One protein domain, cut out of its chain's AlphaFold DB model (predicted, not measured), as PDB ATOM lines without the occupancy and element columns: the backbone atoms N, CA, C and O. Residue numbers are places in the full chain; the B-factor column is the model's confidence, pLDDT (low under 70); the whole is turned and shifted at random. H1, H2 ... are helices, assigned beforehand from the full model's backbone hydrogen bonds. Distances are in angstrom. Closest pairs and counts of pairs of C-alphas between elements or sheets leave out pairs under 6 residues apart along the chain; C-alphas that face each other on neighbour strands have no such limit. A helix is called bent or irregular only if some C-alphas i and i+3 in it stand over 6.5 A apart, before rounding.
ATOM      1  N   ASN A 227     -14.964 -35.224  -8.758       59.50
ATOM      2  CA  ASN A 227     -16.274 -34.905  -9.366       59.50
ATOM      3  C   ASN A 227     -16.227 -33.629 -10.242       59.50
ATOM      4  O   ASN A 227     -17.084 -32.742 -10.155       59.50
ATOM      5  N   LEU A 228     -15.173 -33.510 -11.050       63.59
ATOM      6  CA  LEU A 228     -14.937 -32.343 -11.894       63.59
ATOM      7  C   LEU A 228     -15.846 -32.381 -13.135       63.59
ATOM      8  O   LEU A 228     -16.098 -33.460 -13.675       63.59
ATOM      9  N   PRO A 229     -16.374 -31.230 -13.590       64.38
ATOM     10  CA  PRO A 229     -17.063 -31.146 -14.872       64.38
ATOM     11  C   PRO A 229     -16.078 -31.350 -16.029       64.38
ATOM     12  O   PRO A 229     -14.904 -31.004 -15.914       64.38
ATOM     13  N   SER A 230     -16.577 -31.840 -17.166       62.25
ATOM     14  CA  SER A 230     -15.830 -31.838 -18.429       62.25
ATOM     15  C   SER A 230     -15.433 -30.418 -18.843       62.25
ATOM     16  O   SER A 230     -16.096 -29.454 -18.454       62.25
ATOM     17  N   ALA A 231     -14.409 -30.284 -19.694       62.78
ATOM     18  CA  ALA A 231     -13.890 -28.992 -20.152       62.78
ATOM     19  C   ALA A 231     -14.978 -28.012 -20.626       62.78
ATOM     20  O   ALA A 231     -15.034 -26.868 -20.178       62.78
ATOM     21  N   HIS A 232     -15.920 -28.485 -21.445       62.53
ATOM     22  CA  HIS A 232     -17.037 -27.673 -21.929       62.53
ATOM     23  C   HIS A 232     -17.957 -27.160 -20.799       62.53
ATOM     24  O   HIS A 232     -18.389 -26.007 -20.801       62.53
ATOM     25  N   GLU A 233     -18.262 -28.001 -19.808       72.38
ATOM     26  CA  GLU A 233     -19.105 -27.621 -18.669       72.38
ATOM     27  C   GLU A 233     -18.331 -26.762 -17.649       72.38
ATOM     28  O   GLU A 233     -18.933 -25.893 -17.016       72.38
ATOM     29  N   LEU A 234     -17.006 -26.928 -17.529       71.38
ATOM     30  CA  LEU A 234     -16.134 -26.008 -16.792       71.38
ATOM     31  C   LEU A 234     -16.180 -24.609 -17.418       71.38
ATOM     32  O   LEU A 234     -16.558 -23.652 -16.740       71.38
ATOM     33  N   GLN A 235     -15.868 -24.505 -18.712       71.81
ATOM     34  CA  GLN A 235     -15.829 -23.248 -19.461       71.81
ATOM     35  C   GLN A 235     -17.159 -22.493 -19.342       71.81
ATOM     36  O   GLN A 235     -17.196 -21.336 -18.933       71.81
ATOM     37  N   LYS A 236     -18.280 -23.187 -19.551       80.50
ATOM     38  CA  LYS A 236     -19.638 -22.644 -19.403       80.50
ATOM     39  C   LYS A 236     -19.964 -22.154 -17.983       80.50
ATOM     40  O   LYS A 236     -20.679 -21.162 -17.821       80.50
ATOM     41  N   ARG A 237     -19.461 -22.820 -16.936       81.56
ATOM     42  CA  ARG A 237     -19.594 -22.343 -15.544       81.56
ATOM     43  C   ARG A 237     -18.729 -21.113 -15.290       81.56
ATOM     44  O   ARG A 237     -19.193 -20.194 -14.616       81.56
ATOM     45  N   MET A 238     -17.526 -21.063 -15.858       76.94
ATOM     46  CA  MET A 238     -16.636 -19.903 -15.764       76.94
ATOM     47  C   MET A 238     -17.213 -18.688 -16.505       76.94
ATOM     48  O   MET A 238     -17.256 -17.607 -15.923       76.94
ATOM     49  N   GLU A 239     -17.779 -18.861 -17.704       81.69
ATOM     50  CA  GLU A 239     -18.540 -17.822 -18.414       81.69
ATOM     51  C   GLU A 239     -19.734 -17.313 -17.591       81.69
ATOM     52  O   GLU A 239     -19.960 -16.105 -17.479       81.69
ATOM     53  N   HIS A 240     -20.495 -18.223 -16.971       84.56
ATOM     54  CA  HIS A 240     -21.629 -17.849 -16.128       84.56
ATOM     55  C   HIS A 240     -21.194 -17.050 -14.890       84.56
ATOM     56  O   HIS A 240     -21.807 -16.029 -14.569       84.56
ATOM     57  N   ALA A 241     -20.114 -17.471 -14.224       80.94
ATOM     58  CA  ALA A 241     -19.526 -16.753 -13.096       80.94
ATOM     59  C   ALA A 241     -18.977 -15.377 -13.517       80.94
ATOM     60  O   ALA A 241     -19.214 -14.381 -12.827       80.94
ATOM     61  N   ALA A 242     -18.327 -15.295 -14.684       78.06
ATOM     62  CA  ALA A 242     -17.807 -14.057 -15.260       78.06
ATOM     63  C   ALA A 242     -18.910 -13.040 -15.622       78.06
ATOM     64  O   ALA A 242     -18.659 -11.836 -15.641       78.06
ATOM     65  N   GLY A 243     -20.140 -13.504 -15.870       82.25
ATOM     66  CA  GLY A 243     -21.319 -12.666 -16.120       82.25
ATOM     67  C   GLY A 243     -22.043 -12.139 -14.870       82.25
ATOM     68  O   GLY A 243     -23.101 -11.519 -15.006       82.25
ATOM     69  N   SER A 244     -21.536 -12.406 -13.663       86.31
ATOM     70  CA  SER A 244     -22.177 -12.015 -12.397       86.31
ATOM     71  C   SER A 244     -21.924 -10.547 -11.994       86.31
ATOM     72  O   SER A 244     -21.152  -9.829 -12.625       86.31
ATOM     73  N   GLU A 245     -22.591 -10.072 -10.930       87.12
ATOM     74  CA  GLU A 245     -22.402  -8.703 -10.404       87.12
ATOM     75  C   GLU A 245     -21.006  -8.475  -9.790       87.12
ATOM     76  O   GLU A 245     -20.537  -7.337  -9.745       87.12
ATOM     77  N   ASP A 246     -20.347  -9.548  -9.344       88.00
ATOM     78  CA  ASP A 246     -18.952  -9.576  -8.893       88.00
ATOM     79  C   ASP A 246     -18.256 -10.798  -9.529       88.00
ATOM     80  O   ASP A 246     -18.154 -11.857  -8.897       88.00
ATOM     81  N   PRO A 247     -17.806 -10.675 -10.799       81.25
ATOM     82  CA  PRO A 247     -17.143 -11.753 -11.541       81.25
ATOM     83  C   PRO A 247     -15.963 -12.341 -10.770       81.25
ATOM     84  O   PRO A 247     -15.708 -13.545 -10.775       81.25
ATOM     85  N   ASP A 248     -15.269 -11.453 -10.067       78.44
ATOM     86  CA  ASP A 248     -14.037 -11.700  -9.354       78.44
ATOM     87  C   ASP A 248     -14.241 -12.595  -8.127       78.44
ATOM     88  O   ASP A 248     -13.371 -13.422  -7.849       78.44
ATOM     89  N   ALA A 249     -15.357 -12.439  -7.410       83.12
ATOM     90  CA  ALA A 249     -15.736 -13.289  -6.283       83.12
ATOM     91  C   ALA A 249     -16.502 -14.553  -6.718       83.12
ATOM     92  O   ALA A 249     -16.392 -15.596  -6.068       83.12
ATOM     93  N   ALA A 250     -17.267 -14.488  -7.812       82.75
ATOM     94  CA  ALA A 250     -18.005 -15.637  -8.334       82.75
ATOM     95  C   ALA A 250     -17.073 -16.720  -8.897       82.75
ATOM     96  O   ALA A 250     -17.236 -17.893  -8.565       82.75
ATOM     97  N   VAL A 251     -16.062 -16.330  -9.684       77.44
ATOM     98  CA  VAL A 251     -15.032 -17.258 -10.181       77.44
ATOM     99  C   VAL A 251     -14.219 -17.833  -9.015       77.44
ATOM    100  O   VAL A 251     -14.029 -19.041  -8.953       77.44
ATOM    101  N   ASP A 252     -13.820 -17.014  -8.035       77.88
ATOM    102  CA  ASP A 252     -13.108 -17.488  -6.834       77.88
ATOM    103  C   ASP A 252     -13.924 -18.529  -6.042       77.88
ATOM    104  O   ASP A 252     -13.402 -19.576  -5.656       77.88
ATOM    105  N   THR A 253     -15.233 -18.305  -5.878       82.94
ATOM    106  CA  THR A 253     -16.144 -19.250  -5.209       82.94
ATOM    107  C   THR A 253     -16.291 -20.556  -5.999       82.94
ATOM    108  O   THR A 253     -16.177 -21.636  -5.417       82.94
ATOM    109  N   LEU A 254     -16.498 -20.472  -7.318       78.69
ATOM    110  CA  LEU A 254     -16.599 -21.628  -8.214       78.69
ATOM    111  C   LEU A 254     -15.331 -22.496  -8.138       78.69
ATOM    112  O   LEU A 254     -15.413 -23.697  -7.880       78.69
ATOM    113  N   LEU A 255     -14.154 -21.882  -8.288       75.25
ATOM    114  CA  LEU A 255     -12.869 -22.581  -8.259       75.25
ATOM    115  C   LEU A 255     -12.581 -23.190  -6.879       75.25
ATOM    116  O   LEU A 255     -12.325 -24.388  -6.770       75.25
ATOM    117  N   THR A 256     -12.650 -22.399  -5.806       74.81
ATOM    118  CA  THR A 256     -12.245 -22.861  -4.467       74.81
ATOM    119  C   THR A 256     -13.249 -23.811  -3.816       74.81
ATOM    120  O   THR A 256     -12.834 -24.761  -3.153       74.81
ATOM    121  N   SER A 257     -14.555 -23.560  -3.976       75.00
ATOM    122  CA  SER A 257     -15.604 -24.195  -3.163       75.00
ATOM    123  C   SER A 257     -16.448 -25.220  -3.917       75.00
ATOM    124  O   SER A 257     -16.883 -26.193  -3.301       75.00
ATOM    125  N   GLU A 258     -16.677 -25.040  -5.221       75.00
ATOM    126  CA  GLU A 258     -17.483 -25.976  -6.022       75.00
ATOM    127  C   GLU A 258     -16.612 -27.004  -6.757       75.00
ATOM    128  O   GLU A 258     -16.947 -28.186  -6.781       75.00
ATOM    129  N   LEU A 259     -15.475 -26.567  -7.306       72.06
ATOM    130  CA  LEU A 259     -14.544 -27.395  -8.085       72.06
ATOM    131  C   LEU A 259     -13.349 -27.918  -7.274       72.06
ATOM    132  O   LEU A 259     -12.559 -28.710  -7.781       72.06
ATOM    133  N   GLN A 260     -13.199 -27.482  -6.020       71.38
ATOM    134  CA  GLN A 260     -12.108 -27.904  -5.128       71.38
ATOM    135  C   GLN A 260     -10.709 -27.679  -5.749       71.38
ATOM    136  O   GLN A 260      -9.778 -28.468  -5.570       71.38
ATOM    137  N   LEU A 261     -10.554 -26.569  -6.477       71.38
ATOM    138  CA  LEU A 261      -9.304 -26.094  -7.076       71.38
ATOM    139  C   LEU A 261      -8.517 -25.176  -6.128       71.38
ATOM    140  O   LEU A 261      -7.605 -24.482  -6.552       71.38
ATOM    141  N   GLY A 262      -8.809 -25.189  -4.824       66.38
ATOM    142  CA  GLY A 262      -8.114 -24.361  -3.824       66.38
ATOM    143  C   GLY A 262      -6.617 -24.666  -3.623       66.38
ATOM    144  O   GLY A 262      -5.976 -23.992  -2.821       66.38
ATOM    145  N   ALA A 263      -6.072 -25.676  -4.312       71.75
ATOM    146  CA  ALA A 263      -4.637 -25.972  -4.392       71.75
ATOM    147  C   ALA A 263      -3.967 -25.430  -5.674       71.75
ATOM    148  O   ALA A 263      -2.748 -25.486  -5.785       71.75
ATOM    149  N   CYS A 264      -4.747 -24.915  -6.629       77.69
ATOM    150  CA  CYS A 264      -4.251 -24.336  -7.870       77.69
ATOM    151  C   CYS A 264      -3.693 -22.923  -7.621       77.69
ATOM    152  O   CYS A 264      -4.458 -21.987  -7.391       77.69
ATOM    153  N   ASP A 265      -2.370 -22.755  -7.693       79.69
ATOM    154  CA  ASP A 265      -1.683 -21.452  -7.571       79.69
ATOM    155  C   ASP A 265      -1.554 -20.748  -8.941       79.69
ATOM    156  O   ASP A 265      -0.499 -20.254  -9.332       79.69
ATOM    157  N   CYS A 266      -2.650 -20.746  -9.706       81.06
ATOM    158  CA  CYS A 266      -2.740 -20.096 -11.011       81.06
ATOM    159  C   CYS A 266      -3.150 -18.623 -10.870       81.06
ATOM    160  O   CYS A 266      -4.030 -18.264 -10.080       81.06
ATOM    161  N   LEU A 267      -2.544 -17.742 -11.671       76.88
ATOM    162  CA  LEU A 267      -2.907 -16.324 -11.679       76.88
ATOM    163  C   LEU A 267      -4.335 -16.113 -12.204       76.88
ATOM    164  O   LEU A 267      -4.779 -16.721 -13.175       76.88
ATOM    165  N   LYS A 268      -5.054 -15.177 -11.580       74.38
ATOM    166  CA  LYS A 268      -6.446 -14.868 -11.920       74.38
ATOM    167  C   LYS A 268      -6.609 -14.481 -13.397       74.38
ATOM    168  O   LYS A 268      -5.945 -13.559 -13.867       74.38
ATOM    169  N   GLY A 269      -7.535 -15.151 -14.085       72.69
ATOM    170  CA  GLY A 269      -7.821 -14.938 -15.509       72.69
ATOM    171  C   GLY A 269      -6.887 -15.679 -16.473       72.69
ATOM    172  O   GLY A 269      -6.937 -15.401 -17.668       72.69
ATOM    173  N   LYS A 270      -6.034 -16.581 -15.970       82.25
ATOM    174  CA  LYS A 270      -5.257 -17.519 -16.790       82.25
ATOM    175  C   LYS A 270      -6.051 -18.794 -17.064       82.25
ATOM    176  O   LYS A 270      -6.512 -18.965 -18.178       82.25
ATOM    177  N   LEU A 271      -6.381 -19.515 -15.997       80.44
ATOM    178  CA  LEU A 271      -7.247 -20.694 -16.000       80.44
ATOM    179  C   LEU A 271      -8.472 -20.570 -16.932       80.44
ATOM    180  O   LEU A 271      -9.344 -19.733 -16.670       80.44
ATOM    181  N   GLY A 272      -8.565 -21.428 -17.951       74.12
ATOM    182  CA  GLY A 272      -9.739 -21.566 -18.825       74.12
ATOM    183  C   GLY A 272     -10.077 -20.319 -19.657       74.12
ATOM    184  O   GLY A 272     -11.258 -20.017 -19.861       74.12
ATOM    185  N   ASN A 273      -9.070 -19.550 -20.081       76.44
ATOM    186  CA  ASN A 273      -9.203 -18.372 -20.942       76.44
ATOM    187  C   ASN A 273      -9.077 -18.662 -22.457       76.44
ATOM    188  O   ASN A 273      -9.253 -17.741 -23.260       76.44
ATOM    189  N   GLY A 274      -8.810 -19.910 -22.851       77.00
ATOM    190  CA  GLY A 274      -8.576 -20.354 -24.228       77.00
ATOM    191  C   GLY A 274      -7.124 -20.226 -24.712       77.00
ATOM    192  O   GLY A 274      -6.891 -20.275 -25.921       77.00
ATOM    193  N   ILE A 275      -6.152 -20.009 -23.820       82.75
ATOM    194  CA  ILE A 275      -4.729 -19.839 -24.147       82.75
ATOM    195  C   ILE A 275      -3.903 -20.610 -23.122       82.75
ATOM    196  O   ILE A 275      -3.768 -20.134 -22.002       82.75
ATOM    197  N   CYS A 276      -3.254 -21.709 -23.521       85.75
ATOM    198  CA  CYS A 276      -2.389 -22.469 -22.617       85.75
ATOM    199  C   CYS A 276      -1.364 -21.574 -21.897       85.75
ATOM    200  O   CYS A 276      -0.553 -20.875 -22.517       85.75
ATOM    201  N   ASN A 277      -1.412 -21.553 -20.569       86.81
ATOM    202  CA  ASN A 277      -0.504 -20.836 -19.686       86.81
ATOM    203  C   ASN A 277       0.285 -21.874 -18.868       86.81
ATOM    204  O   ASN A 277      -0.247 -22.427 -17.905       86.81
ATOM    205  N   PRO A 278       1.556 -22.152 -19.224       85.75
ATOM    206  CA  PRO A 278       2.368 -23.207 -18.610       85.75
ATOM    207  C   PRO A 278       2.436 -23.208 -17.082       85.75
ATOM    208  O   PRO A 278       2.505 -24.263 -16.464       85.75
ATOM    209  N   GLU A 279       2.391 -22.041 -16.440       86.19
ATOM    210  CA  GLU A 279       2.386 -21.931 -14.978       86.19
ATOM    211  C   GLU A 279       1.086 -22.422 -14.313       86.19
ATOM    212  O   GLU A 279       1.073 -22.694 -13.116       86.19
ATOM    213  N   CYS A 280       0.007 -22.522 -15.085       85.19
ATOM    214  CA  CYS A 280      -1.290 -23.060 -14.695       85.19
ATOM    215  C   CYS A 280      -1.509 -24.473 -15.258       85.19
ATOM    216  O   CYS A 280      -2.515 -25.116 -14.959       85.19
ATOM    217  N   ASN A 281      -0.555 -24.988 -16.035       82.44
ATOM    218  CA  ASN A 281      -0.592 -26.308 -16.641       82.44
ATOM    219  C   ASN A 281      -0.188 -27.403 -15.636       82.44
ATOM    220  O   ASN A 281       0.791 -28.122 -15.811       82.44
ATOM    221  N   THR A 282      -0.919 -27.481 -14.524       79.00
ATOM    222  CA  THR A 282      -0.721 -28.504 -13.493       79.00
ATOM    223  C   THR A 282      -1.999 -29.291 -13.265       79.00
ATOM    224  O   THR A 282      -3.111 -28.831 -13.537       79.00
ATOM    225  N   TYR A 283      -1.843 -30.480 -12.696       74.31
ATOM    226  CA  TYR A 283      -2.944 -31.351 -12.319       74.31
ATOM    227  C   TYR A 283      -3.910 -30.700 -11.297       74.31
ATOM    228  O   TYR A 283      -5.137 -30.843 -11.375       74.31
ATOM    229  N   GLU A 284      -3.385 -29.914 -10.351       76.31
ATOM    230  CA  GLU A 284      -4.185 -29.141  -9.390       76.31
ATOM    231  C   GLU A 284      -5.052 -28.090 -10.083       76.31
ATOM    232  O   GLU A 284      -6.144 -27.809  -9.589       76.31
ATOM    233  N   CYS A 285      -4.574 -27.565 -11.214       79.06
ATOM    234  CA  CYS A 285      -5.188 -26.550 -12.066       79.06
ATOM    235  C   CYS A 285      -5.881 -27.117 -13.322       79.06
ATOM    236  O   CYS A 285      -6.252 -26.350 -14.205       79.06
ATOM    237  N   GLN A 286      -6.083 -28.438 -13.424       76.44
ATOM    238  CA  GLN A 286      -6.712 -29.077 -14.594       76.44
ATOM    239  C   GLN A 286      -6.069 -28.673 -15.938       76.44
ATOM    240  O   GLN A 286      -6.784 -28.371 -16.890       76.44
ATOM    241  N   PHE A 287      -4.735 -28.632 -16.011       80.75
ATOM    242  CA  PHE A 287      -4.003 -28.308 -17.247       80.75
ATOM    243  C   PHE A 287      -4.458 -26.964 -17.853       80.75
ATOM    244  O   PHE A 287      -4.915 -26.876 -18.993       80.75
ATOM    245  N   ASP A 288      -4.392 -25.924 -17.016       82.81
ATOM    246  CA  ASP A 288      -4.883 -24.566 -17.269       82.81
ATOM    247  C   ASP A 288      -6.388 -24.477 -17.585       82.81
ATOM    248  O   ASP A 288      -6.827 -23.764 -18.482       82.81
ATOM    249  N   GLY A 289      -7.213 -25.233 -16.853       77.50
ATOM    250  CA  GLY A 289      -8.652 -25.308 -17.127       77.50
ATOM    251  C   GLY A 289      -8.971 -25.892 -18.508       77.50
ATOM    252  O   GLY A 289      -9.992 -25.533 -19.090       77.50
ATOM    253  N   PHE A 290      -8.103 -26.789 -18.990       76.06
ATOM    254  CA  PHE A 290      -8.080 -27.439 -20.308       76.06
ATOM    255  C   PHE A 290      -7.539 -26.640 -21.483       76.06
ATOM    256  O   PHE A 290      -7.433 -27.196 -22.577       76.06
ATOM    257  N   ASP A 291      -7.087 -25.408 -21.271       79.44
ATOM    258  CA  ASP A 291      -6.464 -24.623 -22.339       79.44
ATOM    259  C   ASP A 291      -5.159 -25.247 -22.858       79.44
ATOM    260  O   ASP A 291      -4.764 -24.986 -23.995       79.44
ATOM    261  N   CYS A 292      -4.496 -26.072 -22.040       78.69
ATOM    262  CA  CYS A 292      -3.257 -26.753 -22.402       78.69
ATOM    263  C   CYS A 292      -3.422 -28.167 -22.966       78.69
ATOM    264  O   CYS A 292      -2.401 -28.698 -23.381       78.69
ATOM    265  N   LYS A 293      -4.624 -28.777 -22.986       74.62
ATOM    266  CA  LYS A 293      -4.887 -30.108 -23.598       74.62
ATOM    267  C   LYS A 293      -3.714 -31.112 -23.485       74.62
ATOM    268  O   LYS A 293      -3.117 -31.463 -24.491       74.62
ATOM    269  N   GLN A 294      -3.264 -31.462 -22.276       66.69
ATOM    270  CA  GLN A 294      -2.113 -32.373 -22.087       66.69
ATOM    271  C   GLN A 294      -0.780 -31.955 -22.757       66.69
ATOM    272  O   GLN A 294       0.021 -32.804 -23.143       66.69
ATOM    273  N   MET A 295      -0.453 -30.657 -22.818       75.06
ATOM    274  CA  MET A 295       0.932 -30.196 -23.029       75.06
ATOM    275  C   MET A 295       1.821 -30.596 -21.838       75.06
ATOM    276  O   MET A 295       2.129 -29.798 -20.958       75.06
TER     277      MET A 295
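This is residues 227 to 295 of the 461 residues of the protein "Notch domain-containing protein" of Cystoisospora suis (UniProt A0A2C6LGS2). A helical hairpin of H1 and H2 makes one end of the domain, and a loop-rich half, built of a long winding link and the short, irregular helix H3, makes the other. The printed part has 69 residues, with three named helices in the order H1, H2, H3 and no named strand. The class is all helix, though only 31 of the 69 residues are in named elements. The whole is compact, with a radius of gyration of the C-alphas of 10.9 A, and spans 34 by 23 by 21 A.

H1, residues 231 to 242, and H2, residues 247 to 258, form a helical hairpin. With its residues 237 to 242 alone, H1 touches H2; the closest C-alphas, those of Ala 241 and Ala 250, are 5.1 A apart. They run opposite ways at a steep tilt of 44 degrees. H3, residues 283 to 289, only just touches H1, with 3 pairs of C-alphas within 8 A. H1 touches H3 with residues 231 to 235 alone; the closest C-alphas, those of Ala 231 and Gly 289, are 7.1 A apart. The lines of H1 and H3 are about perpendicular, at 75 degrees. H2 and H3 are apart. In H1 every O i to N i+4 pair is within hydrogen-bond range; in H2 7 of 8 are, and in H3 1 of 3, beside 3 of 4 O i to N i+3 pairs.

H1 begins at C-alpha 231 (-13.890, -28.992, -20.152) and is 16.2 A long. H2 is 15.3 A long. H3 is 9.6 A long and ends at C-alpha 289 (-8.652, -25.308, -17.127); it is irregular, with C-alphas 284 and 287 7.9 A apart.

The two C-alphas farthest apart, those of Glu 245 and Met 295, are 34.1 A apart. The printed part has no cut. The link from H1 to H2 is tight, and that from H2 to H3, residues 259 to 282, is long. Mean pLDDT of the printed part is 77.1; residues 227 to 232, 262 and 294 are under 70.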